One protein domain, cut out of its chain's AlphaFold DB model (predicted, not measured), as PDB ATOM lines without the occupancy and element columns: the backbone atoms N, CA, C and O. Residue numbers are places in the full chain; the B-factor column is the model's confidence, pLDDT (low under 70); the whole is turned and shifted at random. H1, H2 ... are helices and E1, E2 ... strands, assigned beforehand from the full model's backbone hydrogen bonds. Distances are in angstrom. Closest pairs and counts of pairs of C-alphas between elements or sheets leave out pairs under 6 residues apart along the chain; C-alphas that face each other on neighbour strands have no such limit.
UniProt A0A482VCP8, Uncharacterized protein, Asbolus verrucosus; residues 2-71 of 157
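What this domain is: This is residues 2 to 71 of the 157 residues of an uncharacterized protein of Asbolus verrucosus (UniProt A0A482VCP8). Helix H1 is in the middle, with the longer H3 crossing one side of it and short H2 packed on another; the hairpin E1 and E2 reaches beyond H1's end. The printed part has 70 residues, mostly helix by class, in the order H1, E1, E2, H2, H3, with an antiparallel sheet E1 - E2. It is compact, radius of gyration of the C-alphas 12.3 A, spanning 38 by 30 by 18 A.

How they stand to each other: Start at H1, residues 5 to 17. The hairpin E1, residues 19 to 22, and E2, residues 25 to 28, follows; find N 20 and O 27 within hydrogen-bond range, 2.9 A. H2, residues 32 to 39, touches residues 10 to 15 alone of H1 at a steep tilt of 52 degrees, opposite ways; the closest C-alphas, Ala 14 and Pro 32, are 5.2 A apart. H3, residues 47 to 64, touches H1 about perpendicular, at 83 degrees, with residues 53 to 58 alone of H3 and residues 8 to 12 alone of H1; the closest C-alphas, those of Val 12 and Val 58, are 6.3 A apart. Every O i to N i+4 pair in H1, H2 and H3 is within hydrogen-bond range.

Where its parts are: Find C-alpha 5 at (149.041, 129.237, 141.962); H1 runs 18.3 A. H3 runs 25.3 A to C-alpha 64 at (146.660, 114.151, 144.794).

The domain as a whole: The printed part has no cut and no long link. Confidence is under 70 at residues 5, 19 to 31 and 60 to 71.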
ATOM      1  N   THR A   2     158.891 130.818 138.489       70.62
ATOM      2  CA  THR A   2     157.892 130.177 139.349       70.62
ATOM      3  C   THR A   2     156.513 130.680 138.963       70.62
ATOM      4  O   THR A   2     156.180 131.823 139.251       70.62
ATOM      5  N   PHE A   3     155.714 129.816 138.337       79.19
ATOM      6  CA  PHE A   3     154.310 130.110 138.061       79.19
ATOM      7  C   PHE A   3     153.533 130.261 139.375       79.19
ATOM      8  O   PHE A   3     153.705 129.463 140.315       79.19
ATOM      9  N   SER A   4     152.677 131.280 139.429       79.62
ATOM     10  CA  SER A   4     151.754 131.515 140.535       79.62
ATOM     11  C   SER A   4     150.754 130.363 140.654       79.62
ATOM     12  O   SER A   4     150.613 129.528 139.758       79.62
ATOM     13  N   GLN A   5     150.057 130.274 141.786       69.50
ATOM     14  CA  GLN A   5     149.041 129.237 141.962       69.50
ATOM     15  C   GLN A   5     147.906 129.377 140.937       69.50
ATOM     16  O   GLN A   5     147.508 128.375 140.354       69.50
ATOM     17  N   GLN A   6     147.450 130.604 140.672       71.44
ATOM     18  CA  GLN A   6     146.416 130.893 139.674       71.44
ATOM     19  C   GLN A   6     146.862 130.486 138.265       71.44
ATOM     20  O   GLN A   6     146.117 129.823 137.554       71.44
ATOM     21  N   GLN A   7     148.110 130.788 137.897       78.69
ATOM     22  CA  GLN A   7     148.674 130.383 136.608       78.69
ATOM     23  C   GLN A   7     148.740 128.861 136.469       78.69
ATOM     24  O   GLN A   7     148.401 128.324 135.425       78.69
ATOM     25  N   LYS A   8     149.141 128.142 137.522       81.06
ATOM     26  CA  LYS A   8     149.188 126.673 137.484       81.06
ATOM     27  C   LYS A   8     147.802 126.048 137.356       81.06
ATOM     28  O   LYS A   8     147.663 125.062 136.644       81.06
ATOM     29  N   ILE A   9     146.805 126.607 138.047       76.56
ATOM     30  CA  ILE A   9     145.409 126.169 137.929       76.56
ATOM     31  C   ILE A   9     144.952 126.335 136.479       76.56
ATOM     32  O   ILE A   9     144.558 125.349 135.866       76.56
ATOM     33  N   PHE A  10     145.143 127.525 135.906       81.06
ATOM     34  CA  PHE A  10     144.799 127.797 134.513       81.06
ATOM     35  C   PHE A  10     145.493 126.832 133.538       81.06
ATOM     36  O   PHE A  10     144.858 126.298 132.637       81.06
ATOM     37  N   ILE A  11     146.791 126.561 133.730       80.38
ATOM     38  CA  ILE A  11     147.561 125.638 132.878       80.38
ATOM     39  C   ILE A  11     146.940 124.234 132.869       80.38
ATOM     40  O   ILE A  11     146.817 123.625 131.807       80.38
ATOM     41  N   VAL A  12     146.543 123.720 134.037       76.50
ATOM     42  CA  VAL A  12     145.908 122.398 134.154       76.50
ATOM     43  C   VAL A  12     144.502 122.409 133.563       76.50
ATOM     44  O   VAL A  12     144.142 121.475 132.853       76.50
ATOM     45  N   GLU A  13     143.720 123.458 133.804       74.25
ATOM     46  CA  GLU A  13     142.372 123.602 133.244       74.25
ATOM     47  C   GLU A  13     142.390 123.643 131.715       74.25
ATOM     48  O   GLU A  13     141.672 122.880 131.071       74.25
ATOM     49  N   ALA A  14     143.245 124.478 131.126       75.62
ATOM     50  CA  ALA A  14     143.387 124.595 129.680       75.62
ATOM     51  C   ALA A  14     143.900 123.288 129.044       75.62
ATOM     52  O   ALA A  14     143.439 122.899 127.970       75.62
ATOM     53  N   TYR A  15     144.787 122.557 129.730       78.00
ATOM     54  CA  TYR A  15     145.232 121.228 129.301       78.00
ATOM     55  C   TYR A  15     144.116 120.184 129.342       78.00
ATOM     56  O   TYR A  15     143.938 119.428 128.392       78.00
ATOM     57  N   LEU A  16     143.326 120.145 130.414       72.25
ATOM     58  CA  LEU A  16     142.199 119.222 130.497       72.25
ATOM     59  C   LEU A  16     141.130 119.576 129.462       72.25
ATOM     60  O   LEU A  16     140.610 118.682 128.807       72.25
ATOM     61  N   ARG A  17     140.856 120.867 129.240       70.88
ATOM     62  CA  ARG A  17     139.917 121.350 128.219       70.88
ATOM     63  C   ARG A  17     140.333 120.971 126.798       70.88
ATOM     64  O   ARG A  17     139.467 120.785 125.946       70.88
ATOM     65  N   SER A  18     141.634 120.839 126.538       73.06
ATOM     66  CA  SER A  18     142.145 120.425 125.229       73.06
ATOM     67  C   SER A  18     141.987 118.922 124.960       73.06
ATOM     68  O   SER A  18     142.216 118.492 123.827       73.06
ATOM     69  N   GLY A  19     141.583 118.141 125.970       69.50
ATOM     70  CA  GLY A  19     141.347 116.707 125.869       69.50
ATOM     71  C   GLY A  19     140.251 116.377 124.860       69.50
ATOM     72  O   GLY A  19     139.101 116.799 124.991       69.50
ATOM     73  N   ARG A  20     140.602 115.590 123.844       67.06
ATOM     74  CA  ARG A  20     139.658 115.033 122.875       67.06
ATOM     75  C   ARG A  20     139.728 113.522 122.929       67.06
ATOM     76  O   ARG A  20     140.798 112.940 123.071       67.06
ATOM     77  N   LYS A  21     138.572 112.882 122.794       63.44
ATOM     78  CA  LYS A  21     138.488 111.430 122.695       63.44
ATOM     79  C   LYS A  21     138.667 111.020 121.239       63.44
ATOM     80  O   LYS A  21     137.810 111.327 120.413       63.44
ATOM     81  N   VAL A  22     139.753 110.319 120.948       65.75
ATOM     82  CA  VAL A  22     140.059 109.747 119.636       65.75
ATOM     83  C   VAL A  22     140.157 108.237 119.828       65.75
ATOM     84  O   VAL A  22     140.957 107.757 120.620       65.75
ATOM     85  N   GLU A  23     139.244 107.486 119.207       67.19
ATOM     86  CA  GLU A  23     139.209 106.010 119.276       67.19
ATOM     87  C   GLU A  23     139.206 105.412 120.704       67.19
ATOM     88  O   GLU A  23     139.667 104.302 120.944       67.19
ATOM     89  N   GLY A  24     138.655 106.138 121.682       57.97
ATOM     90  CA  GLY A  24     138.607 105.684 123.080       57.97
ATOM     91  C   GLY A  24     139.837 106.042 123.914       57.97
ATOM     92  O   GLY A  24     139.784 105.905 125.135       57.97
ATOM     93  N   VAL A  25     140.886 106.572 123.289       53.59
ATOM     94  CA  VAL A  25     142.053 107.160 123.949       53.59
ATOM     95  C   VAL A  25     141.855 108.667 124.030       53.59
ATOM     96  O   VAL A  25     141.300 109.282 123.119       53.59
ATOM     97  N   CYS A  26     142.260 109.277 125.142       62.75
ATOM     98  CA  CYS A  26     142.182 110.725 125.256       62.75
ATOM     99  C   CYS A  26     143.504 111.375 124.923       62.75
ATOM    100  O   CYS A  26     144.510 111.203 125.607       62.75
ATOM    101  N   GLU A  27     143.457 112.107 123.821       68.06
ATOM    102  CA  GLU A  27     144.554 112.881 123.295       68.06
ATOM    103  C   GLU A  27     144.425 114.297 123.837       68.06
ATOM    104  O   GLU A  27     143.417 114.981 123.642       68.06
ATOM    105  N   TYR A  28     145.455 114.729 124.553       66.81
ATOM    106  CA  TYR A  28     145.542 116.076 125.092       66.81
ATOM    107  C   TYR A  28     146.455 116.887 124.186       66.81
ATOM    108  O   TYR A  28     147.618 116.536 123.974       66.81
ATOM    109  N   SER A  29     145.933 117.981 123.638       65.94
ATOM    110  CA  SER A  29     146.745 118.883 122.830       65.94
ATOM    111  C   SER A  29     147.606 119.775 123.729       65.94
ATOM    112  O   SER A  29     147.129 120.296 124.738       65.94
ATOM    113  N   ILE A  30     148.853 120.032 123.314       59.28
ATOM    114  CA  ILE A  30     149.796 120.987 123.941       59.28
ATOM    115  C   ILE A  30     149.389 122.457 123.641       59.28
ATOM    116  O   ILE A  30     150.128 123.408 123.886       59.28
ATOM    117  N   SER A  31     148.149 122.675 123.195       64.62
ATOM    118  CA  SER A  31     147.528 123.979 122.948       64.62
ATOM    119  C   SER A  31     147.317 124.945 124.144       64.62
ATOM    120  O   SER A  31     146.916 126.073 123.850       64.62
ATOM    121  N   PRO A  32     147.570 124.648 125.447       71.19
ATOM    122  CA  PRO A  32     147.318 125.630 126.512       71.19
ATOM    123  C   PRO A  32     148.176 126.895 126.412       71.19
ATOM    124  O   PRO A  32     147.889 127.882 127.075       71.19
ATOM    125  N   ILE A  33     149.262 126.863 125.637       79.00
ATOM    126  CA  ILE A  33     150.265 127.934 125.596       79.00
ATOM    127  C   ILE A  33     149.722 129.207 124.954       79.00
ATOM    128  O   ILE A  33     149.953 130.290 125.483       79.00
ATOM    129  N   GLU A  34     149.002 129.091 123.840       79.81
ATOM    130  CA  GLU A  34     148.441 130.260 123.149       79.81
ATOM    131  C   GLU A  34     147.327 130.912 123.980       79.81
ATOM    132  O   GLU A  34     147.258 132.136 124.113       79.81
ATOM    133  N   GLU A  35     146.511 130.090 124.642       81.94
ATOM    134  CA  GLU A  35     145.498 130.562 125.589       81.94
ATOM    135  C   GLU A  35     146.147 131.230 126.807       81.94
ATOM    136  O   GLU A  35     145.725 132.302 127.230       81.94
ATOM    137  N   PHE A  36     147.232 130.652 127.327       83.50
ATOM    138  CA  PHE A  36     147.972 131.215 128.453       83.50
ATOM    139  C   PHE A  36     148.637 132.549 128.107       83.50
ATOM    140  O   PHE A  36     148.654 133.452 128.939       83.50
ATOM    141  N   ARG A  37     149.168 132.702 126.888       82.94
ATOM    142  CA  ARG A  37     149.731 133.975 126.403       82.94
ATOM    143  C   ARG A  37     148.674 135.066 126.275       82.94
ATOM    144  O   ARG A  37     148.980 136.226 126.522       82.94
ATOM    145  N   THR A  38     147.455 134.690 125.900       82.94
ATOM    146  CA  THR A  38     146.329 135.626 125.795       82.94
ATOM    147  C   THR A  38     145.851 136.068 127.177       82.94
ATOM    148  O   THR A  38     145.607 137.252 127.387       82.94
ATOM    149  N   GLU A  39     145.763 135.134 128.127       81.44
ATOM    150  CA  GLU A  39     145.286 135.408 129.489       81.44
ATOM    151  C   GLU A  39     146.332 136.134 130.354       81.44
ATOM    152  O   GLU A  39     146.003 137.007 131.154       81.44
ATOM    153  N   PHE A  40     147.615 135.798 130.186       83.56
ATOM    154  CA  PHE A  40     148.727 136.377 130.941       83.56
ATOM    155  C   PHE A  40     149.779 136.993 130.001       83.56
ATOM    156  O   PHE A  40     150.917 136.512 129.959       83.56
ATOM    157  N   PRO A  41     149.445 138.074 129.270       80.69
ATOM    158  CA  PRO A  41     150.325 138.666 128.257       80.69
ATOM    159  C   PRO A  41     151.605 139.271 128.845       80.69
ATOM    160  O   PRO A  41     152.632 139.335 128.178       80.69
ATOM    161  N   GLU A  42     151.569 139.677 130.116       82.31
ATOM    162  CA  GLU A  42     152.735 140.193 130.842       82.31
ATOM    163  C   GLU A  42     153.711 139.082 131.271       82.31
ATOM    164  O   GLU A  42     154.840 139.364 131.678       82.31
ATOM    165  N   MET A  43     153.299 137.810 131.196       80.12
ATOM    166  CA  MET A  43     154.130 136.694 131.629       80.12
ATOM    167  C   MET A  43     155.044 136.213 130.504       80.12
ATOM    168  O   MET A  43     154.628 135.519 129.577       80.12
ATOM    169  N   LEU A  44     156.334 136.502 130.640       82.00
ATOM    170  CA  LEU A  44     157.371 135.935 129.784       82.00
ATOM    171  C   LEU A  44     157.832 134.594 130.352       82.00
ATOM    172  O   LEU A  44     158.285 134.531 131.489       82.00
ATOM    173  N   PHE A  45     157.734 133.521 129.571       80.62
ATOM    174  CA  PHE A  45     158.216 132.192 129.952       80.62
ATOM    175  C   PHE A  45     158.893 131.483 128.787       80.62
ATOM    176  O   PHE A  45     158.550 131.665 127.622       80.62
ATOM    177  N   GLU A  46     159.822 130.599 129.132       85.25
ATOM    178  CA  GLU A  46     160.389 129.633 128.200       85.25
ATOM    179  C   GLU A  46     159.426 128.459 128.006       85.25
ATOM    180  O   GLU A  46     158.861 127.931 128.971       85.25
ATOM    181  N   TYR A  47     159.283 128.010 126.758       83.25
ATOM    182  CA  TYR A  47     158.423 126.882 126.391       83.25
ATOM    183  C   TYR A  47     158.731 125.620 127.215       83.25
ATOM    184  O   TYR A  47     157.826 124.981 127.750       83.25
ATOM    185  N   GLU A  48     160.013 125.291 127.394       84.81
ATOM    186  CA  GLU A  48     160.425 124.124 128.184       84.81
ATOM    187  C   GLU A  48     160.005 124.232 129.653       84.81
ATOM    188  O   GLU A  48     159.540 123.255 130.240       84.81
ATOM    189  N   LYS A  49     160.106 125.426 130.249       84.31
ATOM    190  CA  LYS A  49     159.695 125.666 131.642       84.31
ATOM    191  C   LYS A  49     158.186 125.564 131.816       84.31
ATOM    192  O   LYS A  49     157.727 125.082 132.856       84.31
ATOM    193  N   PHE A  50     157.425 125.996 130.815       85.56
ATOM    194  CA  PHE A  50     155.978 125.818 130.789       85.56
ATOM    195  C   PHE A  50     155.614 124.340 130.732       85.56
ATOM    196  O   PHE A  50     154.858 123.874 131.579       85.56
ATOM    197  N   ARG A  51     156.223 123.583 129.810       83.75
ATOM    198  CA  ARG A  51     155.977 122.143 129.658       83.75
ATOM    199  C   ARG A  51     156.310 121.366 130.931       83.75
ATOM    200  O   ARG A  51     155.465 120.644 131.438       83.75
ATOM    201  N   GLN A  52     157.478 121.616 131.526       85.50
ATOM    202  CA  GLN A  52     157.867 121.017 132.810       85.50
ATOM    203  C   GLN A  52     156.879 121.342 133.938       85.50
ATOM    204  O   GLN A  52     156.616 120.510 134.806       85.50
ATOM    205  N   THR A  53     156.339 122.565 133.955       85.50
ATOM    206  CA  THR A  53     155.347 122.965 134.958       85.50
ATOM    207  C   THR A  53     154.011 122.282 134.715       85.50
ATOM    208  O   THR A  53     153.406 121.819 135.678       85.50
ATOM    209  N   LEU A  54     153.570 122.204 133.461       84.00
ATOM    210  CA  LEU A  54     152.359 121.501 133.063       84.00
ATOM    211  C   LEU A  54     152.436 120.030 133.477       84.00
ATOM    212  O   LEU A  54     151.578 119.592 134.238       84.00
ATOM    213  N   ASP A  55     153.491 119.319 133.075       83.12
ATOM    214  CA  ASP A  55     153.687 117.901 133.394       83.12
ATOM    215  C   ASP A  55     153.643 117.678 134.910       83.12
ATOM    216  O   ASP A  55     152.869 116.866 135.410       83.12
ATOM    217  N   LEU A  56     154.384 118.489 135.673       83.00
ATOM    218  CA  LEU A  56     154.378 118.423 137.134       83.00
ATOM    219  C   LEU A  56     152.987 118.683 137.731       83.00
ATOM    220  O   LEU A  56     152.598 118.037 138.705       83.00
ATOM    221  N   CYS A  57     152.252 119.666 137.218       77.25
ATOM    222  CA  CYS A  57     150.932 120.016 137.735       77.25
ATOM    223  C   CYS A  57     149.897 118.937 137.409       77.25
ATOM    224  O   CYS A  57     149.093 118.604 138.277       77.25
ATOM    225  N   VAL A  58     149.961 118.353 136.212       76.38
ATOM    226  CA  VAL A  58     149.123 117.228 135.791       76.38
ATOM    227  C   VAL A  58     149.430 115.990 136.627       76.38
ATOM    228  O   VAL A  58     148.498 115.416 137.183       76.38
ATOM    229  N   SER A  59     150.702 115.620 136.820       74.75
ATOM    230  CA  SER A  59     151.064 114.479 137.674       74.75
ATOM    231  C   SER A  59     150.600 114.683 139.119       74.75
ATOM    232  O   SER A  59     149.963 113.808 139.696       74.75
ATOM    233  N   ASN A  60     150.816 115.872 139.697       68.81
ATOM    234  CA  ASN A  60     150.317 116.176 141.044       68.81
ATOM    235  C   ASN A  60     148.786 116.128 141.122       68.81
ATOM    236  O   ASN A  60     148.228 115.703 142.134       68.81
ATOM    237  N   PHE A  61     148.102 116.579 140.073       65.31
ATOM    238  CA  PHE A  61     146.652 116.541 140.002       65.31
ATOM    239  C   PHE A  61     146.130 115.102 139.902       65.31
ATOM    240  O   PHE A  61     145.200 114.752 140.623       65.31
ATOM    241  N   GLN A  62     146.763 114.257 139.089       63.53
ATOM    242  CA  GLN A  62     146.435 112.836 138.968       63.53
ATOM    243  C   GLN A  62     146.653 112.082 140.286       63.53
ATOM    244  O   GLN A  62     145.796 111.302 140.691       63.53
ATOM    245  N   GLU A  63     147.757 112.346 140.986       57.56
ATOM    246  CA  GLU A  63     148.084 111.657 142.240       57.56
ATOM    247  C   GLU A  63     147.287 112.180 143.446       57.56
ATOM    248  O   GLU A  63     146.833 111.404 144.286       57.56
ATOM    249  N   ASN A  64     147.119 113.502 143.560       60.12
ATOM    250  CA  ASN A  64     146.660 114.151 144.794       60.12
ATOM    251  C   ASN A  64     145.371 114.975 144.633       60.12
ATOM    252  O   ASN A  64     144.890 115.540 145.623       60.12
ATOM    253  N   GLY A  65     144.835 115.112 143.416       58.44
ATOM    254  CA  GLY A  65     143.701 115.993 143.111       58.44
ATOM    255  C   GLY A  65     143.996 117.473 143.378       58.44
ATOM    256  O   GLY A  65     143.092 118.236 143.714       58.44
ATOM    257  N   SER A  66     145.269 117.879 143.337       56.59
ATOM    258  CA  SER A  66     145.711 119.231 143.678       56.59
ATOM    259  C   SER A  66     146.868 119.668 142.793       56.59
ATOM    260  O   SER A  66     147.825 118.933 142.595       56.59
ATOM    261  N   VAL A  67     146.810 120.922 142.356       56.41
ATOM    262  CA  VAL A  67     147.847 121.575 141.545       56.41
ATOM    263  C   VAL A  67     148.946 122.216 142.418       56.41
ATOM    264  O   VAL A  67     150.034 122.564 141.955       56.41
ATOM    265  N   ALA A  68     148.693 122.374 143.721       51.78
ATOM    266  CA  ALA A  68     149.690 122.871 144.661       51.78
ATOM    267  C   ALA A  68     150.735 121.793 144.990       51.78
ATOM    268  O   ALA A  68     150.383 120.636 145.230       51.78
ATOM    269  N   ARG A  69     152.013 122.197 145.089       47.06
ATOM    270  CA  ARG A  69     153.071 121.326 145.621       47.06
ATOM    271  C   ARG A  69     152.692 120.871 147.026       47.06
ATOM    272  O   ARG A  69     152.275 121.682 147.858       47.06
ATOM    273  N   LYS A  70     152.904 119.584 147.300       45.56
ATOM    274  CA  LYS A  70     152.858 119.024 148.648       45.56
ATOM    275  C   LYS A  70     153.849 119.815 149.510       45.56
ATOM    276  O   LYS A  70     155.055 119.722 149.304       45.56
ATOM    277  N   LYS A  71     153.360 120.633 150.447       42.97
ATOM    278  CA  LYS A  71     154.194 121.004 151.597       42.97
ATOM    279  C   LYS A  71     154.433 119.702 152.350       42.97
ATOM    280  O   LYS A  71     153.469 118.966 152.569       42.97
TER     281      LYS A  71